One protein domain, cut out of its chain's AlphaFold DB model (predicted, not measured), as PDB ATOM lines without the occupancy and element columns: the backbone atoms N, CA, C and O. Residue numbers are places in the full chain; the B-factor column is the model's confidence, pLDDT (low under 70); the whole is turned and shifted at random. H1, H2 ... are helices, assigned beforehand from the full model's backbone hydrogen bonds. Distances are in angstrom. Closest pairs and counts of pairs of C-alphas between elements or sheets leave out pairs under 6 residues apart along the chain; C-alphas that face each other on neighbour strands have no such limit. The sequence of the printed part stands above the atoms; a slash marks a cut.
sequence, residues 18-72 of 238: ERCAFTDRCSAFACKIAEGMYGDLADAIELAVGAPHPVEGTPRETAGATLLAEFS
ATOM      1  N   GLU A  18     -93.141 -17.987  16.149       93.94
ATOM      2  CA  GLU A  18     -93.565 -17.144  17.276       93.94
ATOM      3  C   GLU A  18     -94.296 -17.942  18.367       93.94
ATOM      4  O   GLU A  18     -94.397 -17.492  19.506       93.94
ATOM      5  N   ARG A  19     -94.791 -19.137  18.024       93.50
ATOM      6  CA  ARG A  19     -95.524 -20.042  18.916       93.50
ATOM      7  C   ARG A  19     -94.823 -21.389  19.103       93.50
ATOM      8  O   ARG A  19     -95.350 -22.281  19.767       93.50
ATOM      9  N   CYS A  20     -93.643 -21.563  18.514       94.81
ATOM     10  CA  CYS A  20     -92.936 -22.834  18.513       94.81
ATOM     11  C   CYS A  20     -92.136 -23.021  19.808       94.81
ATOM     12  O   CYS A  20     -91.240 -22.242  20.119       94.81
ATOM     13  N   ALA A  21     -92.390 -24.118  20.525       92.88
ATOM     14  CA  ALA A  21     -91.680 -24.464  21.761       92.88
ATOM     15  C   ALA A  21     -90.221 -24.929  21.550       92.88
ATOM     16  O   ALA A  21     -89.522 -25.217  22.517       92.88
ATOM     17  N   PHE A  22     -89.765 -25.038  20.298       93.31
ATOM     18  CA  PHE A  22     -88.461 -25.605  19.939       93.31
ATOM     19  C   PHE A  22     -87.535 -24.610  19.233       93.31
ATOM     20  O   PHE A  22     -86.540 -25.025  18.639       93.31
ATOM     21  N   THR A  23     -87.834 -23.308  19.270       93.56
ATOM     22  CA  THR A  23     -86.998 -22.256  18.660       93.56
ATOM     23  C   THR A  23     -85.536 -22.343  19.105       93.56
ATOM     24  O   THR A  23     -84.644 -22.297  18.259       93.56
ATOM     25  N   ASP A  24     -85.284 -22.612  20.387       90.88
ATOM     26  CA  ASP A  24     -83.929 -22.750  20.946       90.88
ATOM     27  C   ASP A  24     -83.151 -23.962  20.407       90.88
ATOM     28  O   ASP A  24     -81.919 -23.984  20.431       90.88
ATOM     29  N   ARG A  25     -83.847 -24.971  19.872       91.06
ATOM     30  CA  ARG A  25     -83.259 -26.208  19.322       91.06
ATOM     31  C   ARG A  25     -83.421 -26.329  17.805       91.06
ATOM     32  O   ARG A  25     -83.000 -27.322  17.218       91.06
ATOM     33  N   CYS A  26     -83.988 -25.318  17.151       91.88
ATOM     34  CA  CYS A  26     -84.251 -25.312  15.717       91.88
ATOM     35  C   CYS A  26     -83.138 -24.579  14.961       91.88
ATOM     36  O   CYS A  26     -83.021 -23.355  15.043       91.88
ATOM     37  N   SER A  27     -82.353 -25.315  14.172       90.12
ATOM     38  CA  SER A  27     -81.308 -24.732  13.317       90.12
ATOM     39  C   SER A  27     -81.881 -23.738  12.304       90.12
ATOM     40  O   SER A  27     -81.347 -22.647  12.151       90.12
ATOM     41  N   ALA A  28     -83.024 -24.046  11.684       90.12
ATOM     42  CA  ALA A  28     -83.665 -23.141  10.727       90.12
ATOM     43  C   ALA A  28     -84.112 -21.812  11.362       90.12
ATOM     44  O   ALA A  28     -84.042 -20.770  10.715       90.12
ATOM     45  N   PHE A  29     -84.561 -21.833  12.621       91.62
ATOM     46  CA  PHE A  29     -84.896 -20.604  13.339       91.62
ATOM     47  C   PHE A  29     -83.635 -19.815  13.694       91.62
ATOM     48  O   PHE A  29     -83.603 -18.606  13.483       91.62
ATOM     49  N   ALA A  30     -82.582 -20.496  14.156       89.62
ATOM     50  CA  ALA A  30     -81.295 -19.862  14.414       89.62
ATOM     51  C   ALA A  30     -80.744 -19.166  13.156       89.62
ATOM     52  O   ALA A  30     -80.354 -18.004  13.241       89.62
ATOM     53  N   CYS A  31     -80.801 -19.824  11.990       86.25
ATOM     54  CA  CYS A  31     -80.380 -19.229  10.718       86.25
ATOM     55  C   CYS A  31     -81.234 -18.010  10.350       86.25
ATOM     56  O   CYS A  31     -80.675 -16.977  10.008       86.25
ATOM     57  N   LYS A  32     -82.568 -18.090  10.490       86.31
ATOM     58  CA  LYS A  32     -83.478 -16.959  10.224       86.31
ATOM     59  C   LYS A  32     -83.132 -15.728  11.073       86.31
ATOM     60  O   LYS A  32     -83.182 -14.606  10.579       86.31
ATOM     61  N   ILE A  33     -82.819 -15.923  12.356       87.69
ATOM     62  CA  ILE A  33     -82.436 -14.821  13.249       87.69
ATOM     63  C   ILE A  33     -81.070 -14.256  12.861       87.69
ATOM     64  O   ILE A  33     -80.921 -13.039  12.791       87.69
ATOM     65  N   ALA A  34     -80.097 -15.121  12.573       85.56
ATOM     66  CA  ALA A  34     -78.760 -14.694  12.188       85.56
ATOM     67  C   ALA A  34     -78.754 -13.924  10.854       85.56
ATOM     68  O   ALA A  34     -78.124 -12.876  10.766       85.56
ATOM     69  N   GLU A  35     -79.526 -14.363   9.858       82.19
ATOM     70  CA  GLU A  35     -79.701 -13.652   8.582       82.19
ATOM     71  C   GLU A  35     -80.280 -12.241   8.786       82.19
ATOM     72  O   GLU A  35     -79.868 -11.293   8.129       82.19
ATOM     73  N   GLY A  36     -81.191 -12.059   9.747       81.19
ATOM     74  CA  GLY A  36     -81.718 -10.733  10.090       81.19
ATOM     75  C   GLY A  36     -80.725  -9.823  10.827       81.19
ATOM     76  O   GLY A  36     -80.954  -8.616  10.911       81.19
ATOM     77  N   MET A  37     -79.647 -10.382  11.383       80.19
ATOM     78  CA  MET A  37     -78.636  -9.657  12.163       80.19
ATOM     79  C   MET A  37     -77.381  -9.303  11.352       80.19
ATOM     80  O   MET A  37     -76.710  -8.327  11.692       80.19
ATOM     81  N   TYR A  38     -77.062 -10.066  10.304       67.88
ATOM     82  CA  TYR A  38     -75.824  -9.951   9.527       67.88
ATOM     83  C   TYR A  38     -76.121  -9.729   8.042       67.88
ATOM     84  O   TYR A  38     -77.110 -10.215   7.513       67.88
ATOM     85  N   GLY A  39     -75.252  -8.983   7.356       65.69
ATOM     86  CA  GLY A  39     -75.372  -8.756   5.910       65.69
ATOM     87  C   GLY A  39     -74.795  -9.883   5.045       65.69
ATOM     88  O   GLY A  39     -75.054  -9.900   3.845       65.69
ATOM     89  N   ASP A  40     -74.017 -10.795   5.641       81.75
ATOM     90  CA  ASP A  40     -73.368 -11.919   4.963       81.75
ATOM     91  C   ASP A  40     -73.978 -13.260   5.410       81.75
ATOM     92  O   ASP A  40     -74.148 -13.527   6.603       81.75
ATOM     93  N   LEU A  41     -74.325 -14.103   4.434       75.62
ATOM     94  CA  LEU A  41     -74.980 -15.393   4.658       75.62
ATOM     95  C   LEU A  41     -74.053 -16.421   5.328       75.62
ATOM     96  O   LEU A  41     -74.530 -17.240   6.114       75.62
ATOM     97  N   ALA A  42     -72.754 -16.402   5.030       76.81
ATOM     98  CA  ALA A  42     -71.792 -17.329   5.616       76.81
ATOM     99  C   ALA A  42     -71.601 -17.035   7.109       76.81
ATOM    100  O   ALA A  42     -71.716 -17.954   7.922       76.81
ATOM    101  N   ASP A  43     -71.438 -15.760   7.470       77.62
ATOM    102  CA  ASP A  43     -71.351 -15.321   8.869       77.62
ATOM    103  C   ASP A  43     -72.632 -15.672   9.649       77.62
ATOM    104  O   ASP A  43     -72.584 -16.134  10.794       77.62
ATOM    105  N   ALA A  44     -73.799 -15.499   9.016       78.50
ATOM    106  CA  ALA A  44     -75.085 -15.849   9.610       78.50
ATOM    107  C   ALA A  44     -75.218 -17.360   9.879       78.50
ATOM    108  O   ALA A  44     -75.687 -17.768  10.945       78.50
ATOM    109  N   ILE A  45     -74.795 -18.204   8.933       78.06
ATOM    110  CA  ILE A  45     -74.812 -19.664   9.090       78.06
ATOM    111  C   ILE A  45     -73.828 -20.094  10.182       78.06
ATOM    112  O   ILE A  45     -74.214 -20.860  11.068       78.06
ATOM    113  N   GLU A  46     -72.598 -19.576  10.165       80.06
ATOM    114  CA  GLU A  46     -71.588 -19.871  11.185       80.06
ATOM    115  C   GLU A  46     -72.096 -19.535  12.591       80.06
ATOM    116  O   GLU A  46     -71.979 -20.347  13.514       80.06
ATOM    117  N   LEU A  47     -72.737 -18.380  12.763       78.69
ATOM    118  CA  LEU A  47     -73.333 -18.015  14.042       78.69
ATOM    119  C   LEU A  47     -74.478 -18.959  14.446       78.69
ATOM    120  O   LEU A  47     -74.610 -19.327  15.617       78.69
ATOM    121  N   ALA A  48     -75.338 -19.324  13.496       81.75
ATOM    122  CA  ALA A  48     -76.566 -20.063  13.759       81.75
ATOM    123  C   ALA A  48     -76.341 -21.542  14.098       81.75
ATOM    124  O   ALA A  48     -76.986 -22.082  15.011       81.75
ATOM    125  N   VAL A  49     -75.461 -22.207  13.352       79.56
ATOM    126  CA  VAL A  49     -75.239 -23.659  13.449       79.56
ATOM    127  C   VAL A  49     -73.805 -24.032  13.831       79.56
ATOM    128  O   VAL A  49     -73.536 -25.209  14.059       79.56
ATOM    129  N   GLY A  50     -72.928 -23.041  14.008       73.56
ATOM    130  CA  GLY A  50     -71.514 -23.218  14.324       73.56
ATOM    131  C   GLY A  50     -70.627 -23.097  13.085       73.56
ATOM    132  O   GLY A  50     -71.088 -23.264  11.956       73.56
ATOM    133  N   ALA A  51     -69.339 -22.824  13.314       61.06
ATOM    134  CA  ALA A  51     -68.344 -22.790  12.251       61.06
ATOM    135  C   ALA A  51     -68.333 -24.132  11.501       61.06
ATOM    136  O   ALA A  51     -68.219 -25.186  12.145       61.06
ATOM    137  N   PRO A  52     -68.411 -24.125  10.157       56.06
ATOM    138  CA  PRO A  52     -67.981 -25.268   9.369       56.06
ATOM    139  C   PRO A  52     -66.589 -25.688   9.852       56.06
ATOM    140  O   PRO A  52     -65.763 -24.833  10.172       56.06
ATOM    141  N   HIS A  53     -66.321 -26.992   9.951       50.25
ATOM    142  CA  HIS A  53     -65.014 -27.467  10.414       50.25
ATOM    143  C   HIS A  53     -63.875 -26.759   9.650       50.25
ATOM    144  O   HIS A  53     -63.908 -26.751   8.416       50.25
ATOM    145  N   PRO A  54     -62.891 -26.155  10.352       45.97
ATOM    146  CA  PRO A  54     -61.881 -25.324   9.713       45.97
ATOM    147  C   PRO A  54     -61.066 -26.134   8.704       45.97
ATOM    148  O   PRO A  54     -60.626 -27.248   8.988       45.97
ATOM    149  N   VAL A  55     -60.828 -25.533   7.537       48.50
ATOM    150  CA  VAL A  55     -59.961 -26.049   6.466       48.50
ATOM    151  C   VAL A  55     -58.484 -25.783   6.806       48.50
ATOM    152  O   VAL A  55     -57.721 -25.282   5.990       48.50
ATOM    153  N   GLU A  56     -58.061 -26.075   8.037       43.44
ATOM    154  CA  GLU A  56     -56.644 -26.071   8.409       43.44
ATOM    155  C   GLU A  56     -56.253 -27.447   8.952       43.44
ATOM    156  O   GLU A  56     -56.677 -27.883  10.020       43.44
ATOM    157  N   GLY A  57     -55.454 -28.148   8.148       52.47
ATOM    158  CA  GLY A  57     -55.205 -29.584   8.242       52.47
ATOM    159  C   GLY A  57     -55.635 -30.258   6.941       52.47
ATOM    160  O   GLY A  57     -56.590 -29.815   6.310       52.47
ATOM    161  N   THR A  58     -54.901 -31.286   6.497       45.00
ATOM    162  CA  THR A  58     -55.240 -32.072   5.295       45.00
ATOM    163  C   THR A  58     -56.747 -32.321   5.253       45.00
ATOM    164  O   THR A  58     -57.244 -32.894   6.230       45.00
ATOM    165  N   PRO A  59     -57.466 -31.893   4.192       46.34
ATOM    166  CA  PRO A  59     -58.900 -32.088   4.099       46.34
ATOM    167  C   PRO A  59     -59.158 -33.571   4.287       46.34
ATOM    168  O   PRO A  59     -58.772 -34.393   3.459       46.34
ATOM    169  N   ARG A  60     -59.771 -33.943   5.408       51.34
ATOM    170  CA  ARG A  60     -60.493 -35.200   5.414       51.34
ATOM    171  C   ARG A  60     -61.674 -34.887   4.513       51.34
ATOM    172  O   ARG A  60     -62.509 -34.087   4.925       51.34
ATOM    173  N   GLU A  61     -61.629 -35.369   3.270       54.75
ATOM    174  CA  GLU A  61     -62.682 -35.174   2.272       54.75
ATOM    175  C   GLU A  61     -64.030 -35.275   2.977       54.75
ATOM    176  O   GLU A  61     -64.410 -36.326   3.503       54.75
ATOM    177  N   THR A  62     -64.708 -34.138   3.117       64.75
ATOM    178  CA  THR A  62     -66.061 -34.164   3.646       64.75
ATOM    179  C   THR A  62     -66.911 -34.861   2.591       64.75
ATOM    180  O   THR A  62     -66.633 -34.763   1.391       64.75
ATOM    181  N   ALA A  63     -67.967 -35.557   3.013       64.12
ATOM    182  CA  ALA A  63     -68.913 -36.138   2.062       64.12
ATOM    183  C   ALA A  63     -69.406 -35.076   1.057       64.12
ATOM    184  O   ALA A  63     -69.526 -35.363  -0.125       64.12
ATOM    185  N   GLY A  64     -69.580 -33.826   1.508       65.44
ATOM    186  CA  GLY A  64     -69.943 -32.696   0.653       65.44
ATOM    187  C   GLY A  64     -68.871 -32.297  -0.365       65.44
ATOM    188  O   GLY A  64     -69.220 -32.044  -1.509       65.44
ATOM    189  N   ALA A  65     -67.585 -32.264   0.002       70.44
ATOM    190  CA  ALA A  65     -66.507 -31.957  -0.946       70.44
ATOM    191  C   ALA A  65     -66.327 -33.068  -1.992       70.44
ATOM    192  O   ALA A  65     -66.095 -32.774  -3.161       70.44
ATOM    193  N   THR A  66     -66.491 -34.325  -1.571       71.00
ATOM    194  CA  THR A  66     -66.468 -35.494  -2.465       71.00
ATOM    195  C   THR A  66     -67.629 -35.425  -3.452       71.00
ATOM    196  O   THR A  66     -67.409 -35.459  -4.654       71.00
ATOM    197  N   LEU A  67     -68.852 -35.212  -2.950       73.06
ATOM    198  CA  LEU A  67     -70.050 -35.055  -3.774       73.06
ATOM    199  C   LEU A  67     -69.908 -33.867  -4.739       73.06
ATOM    200  O   LEU A  67     -70.220 -33.976  -5.915       73.06
ATOM    201  N   LEU A  68     -69.391 -32.728  -4.274       76.62
ATOM    202  CA  LEU A  68     -69.206 -31.558  -5.129       76.62
ATOM    203  C   LEU A  68     -68.207 -31.830  -6.261       76.62
ATOM    204  O   LEU A  68     -68.439 -31.365  -7.367       76.62
ATOM    205  N   ALA A  69     -67.136 -32.586  -6.004       80.94
ATOM    206  CA  ALA A  69     -66.193 -33.010  -7.037       80.94
ATOM    207  C   ALA A  69     -66.793 -34.064  -7.987       80.94
ATOM    208  O   ALA A  69     -66.530 -34.027  -9.181       80.94
ATOM    209  N   GLU A  70     -67.625 -34.979  -7.482       79.62
ATOM    210  CA  GLU A  70     -68.335 -35.972  -8.305       79.62
ATOM    211  C   GLU A  70     -69.347 -35.325  -9.262       79.62
ATOM    212  O   GLU A  70     -69.536 -35.807 -10.377       79.62
ATOM    213  N   PHE A  71     -69.974 -34.222  -8.848       79.25
ATOM    214  CA  PHE A  71     -70.976 -33.503  -9.636       79.25
ATOM    215  C   PHE A  71     -70.452 -32.209 -10.279       79.25
ATOM    216  O   PHE A  71     -71.220 -31.542 -10.970       79.25
ATOM    217  N   SER A  72     -69.175 -31.836 -10.097       77.56
ATOM    218  CA  SER A  72     -68.638 -30.560 -10.611       77.56
ATOM    219  C   SER A  72     -68.683 -30.469 -12.131       77.56
ATOM    220  O   SER A  72     -68.818 -29.375 -12.672       77.56
TER     221      SER A  72
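What this domain is: This is residues 18 to 72 of the 238 residues of an uncharacterized protein of Acidobacteria bacterium (UniProt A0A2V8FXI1). Helix H1 packs against H2 at a steep tilt, and from this small two-helix body a long link leads away to a third helix, H3, which sticks out alone at the far end. The printed part has 55 residues with three named helices, H1, H2 and H3 in chain order, and no named strand; its class is all helix. It is only just loose, close to extended, with a radius of gyration of the C-alphas of 14.7 A and spans of 42 by 21 by 21 A.

Where its parts are: H1, the longest helix, covers residues 27 to 37 and 15.4 A, beginning at C-alpha 27 (-81.308, -24.732, 13.317). H2 covers residues 41 to 49 and 12.1 A. H3 covers residues 63 to 71 and 12.2 A, ending at C-alpha 71 (-70.976, -33.503, -9.636).

How they stand to each other: H1 and H2 touch, their closest C-alphas, of Ala 34 and Ala 44, 4.6 A apart. They run opposite ways at a steep tilt of 45 degrees. H3 is apart from both. In H1, H2 and H3 every O i to N i+4 pair is within hydrogen-bond range.

The domain as a whole: The two farthest C-alphas, of Arg 19 and Thr 58, are 44.2 A apart. The printed part has no cut. The H1 to H2 link is tight; the H2 to H3 link, 13 residues, is long. Residues 54 to 61 and 63 to 72 stand free. Confidence is under 70 at residues 38 to 39 and 51 to 64.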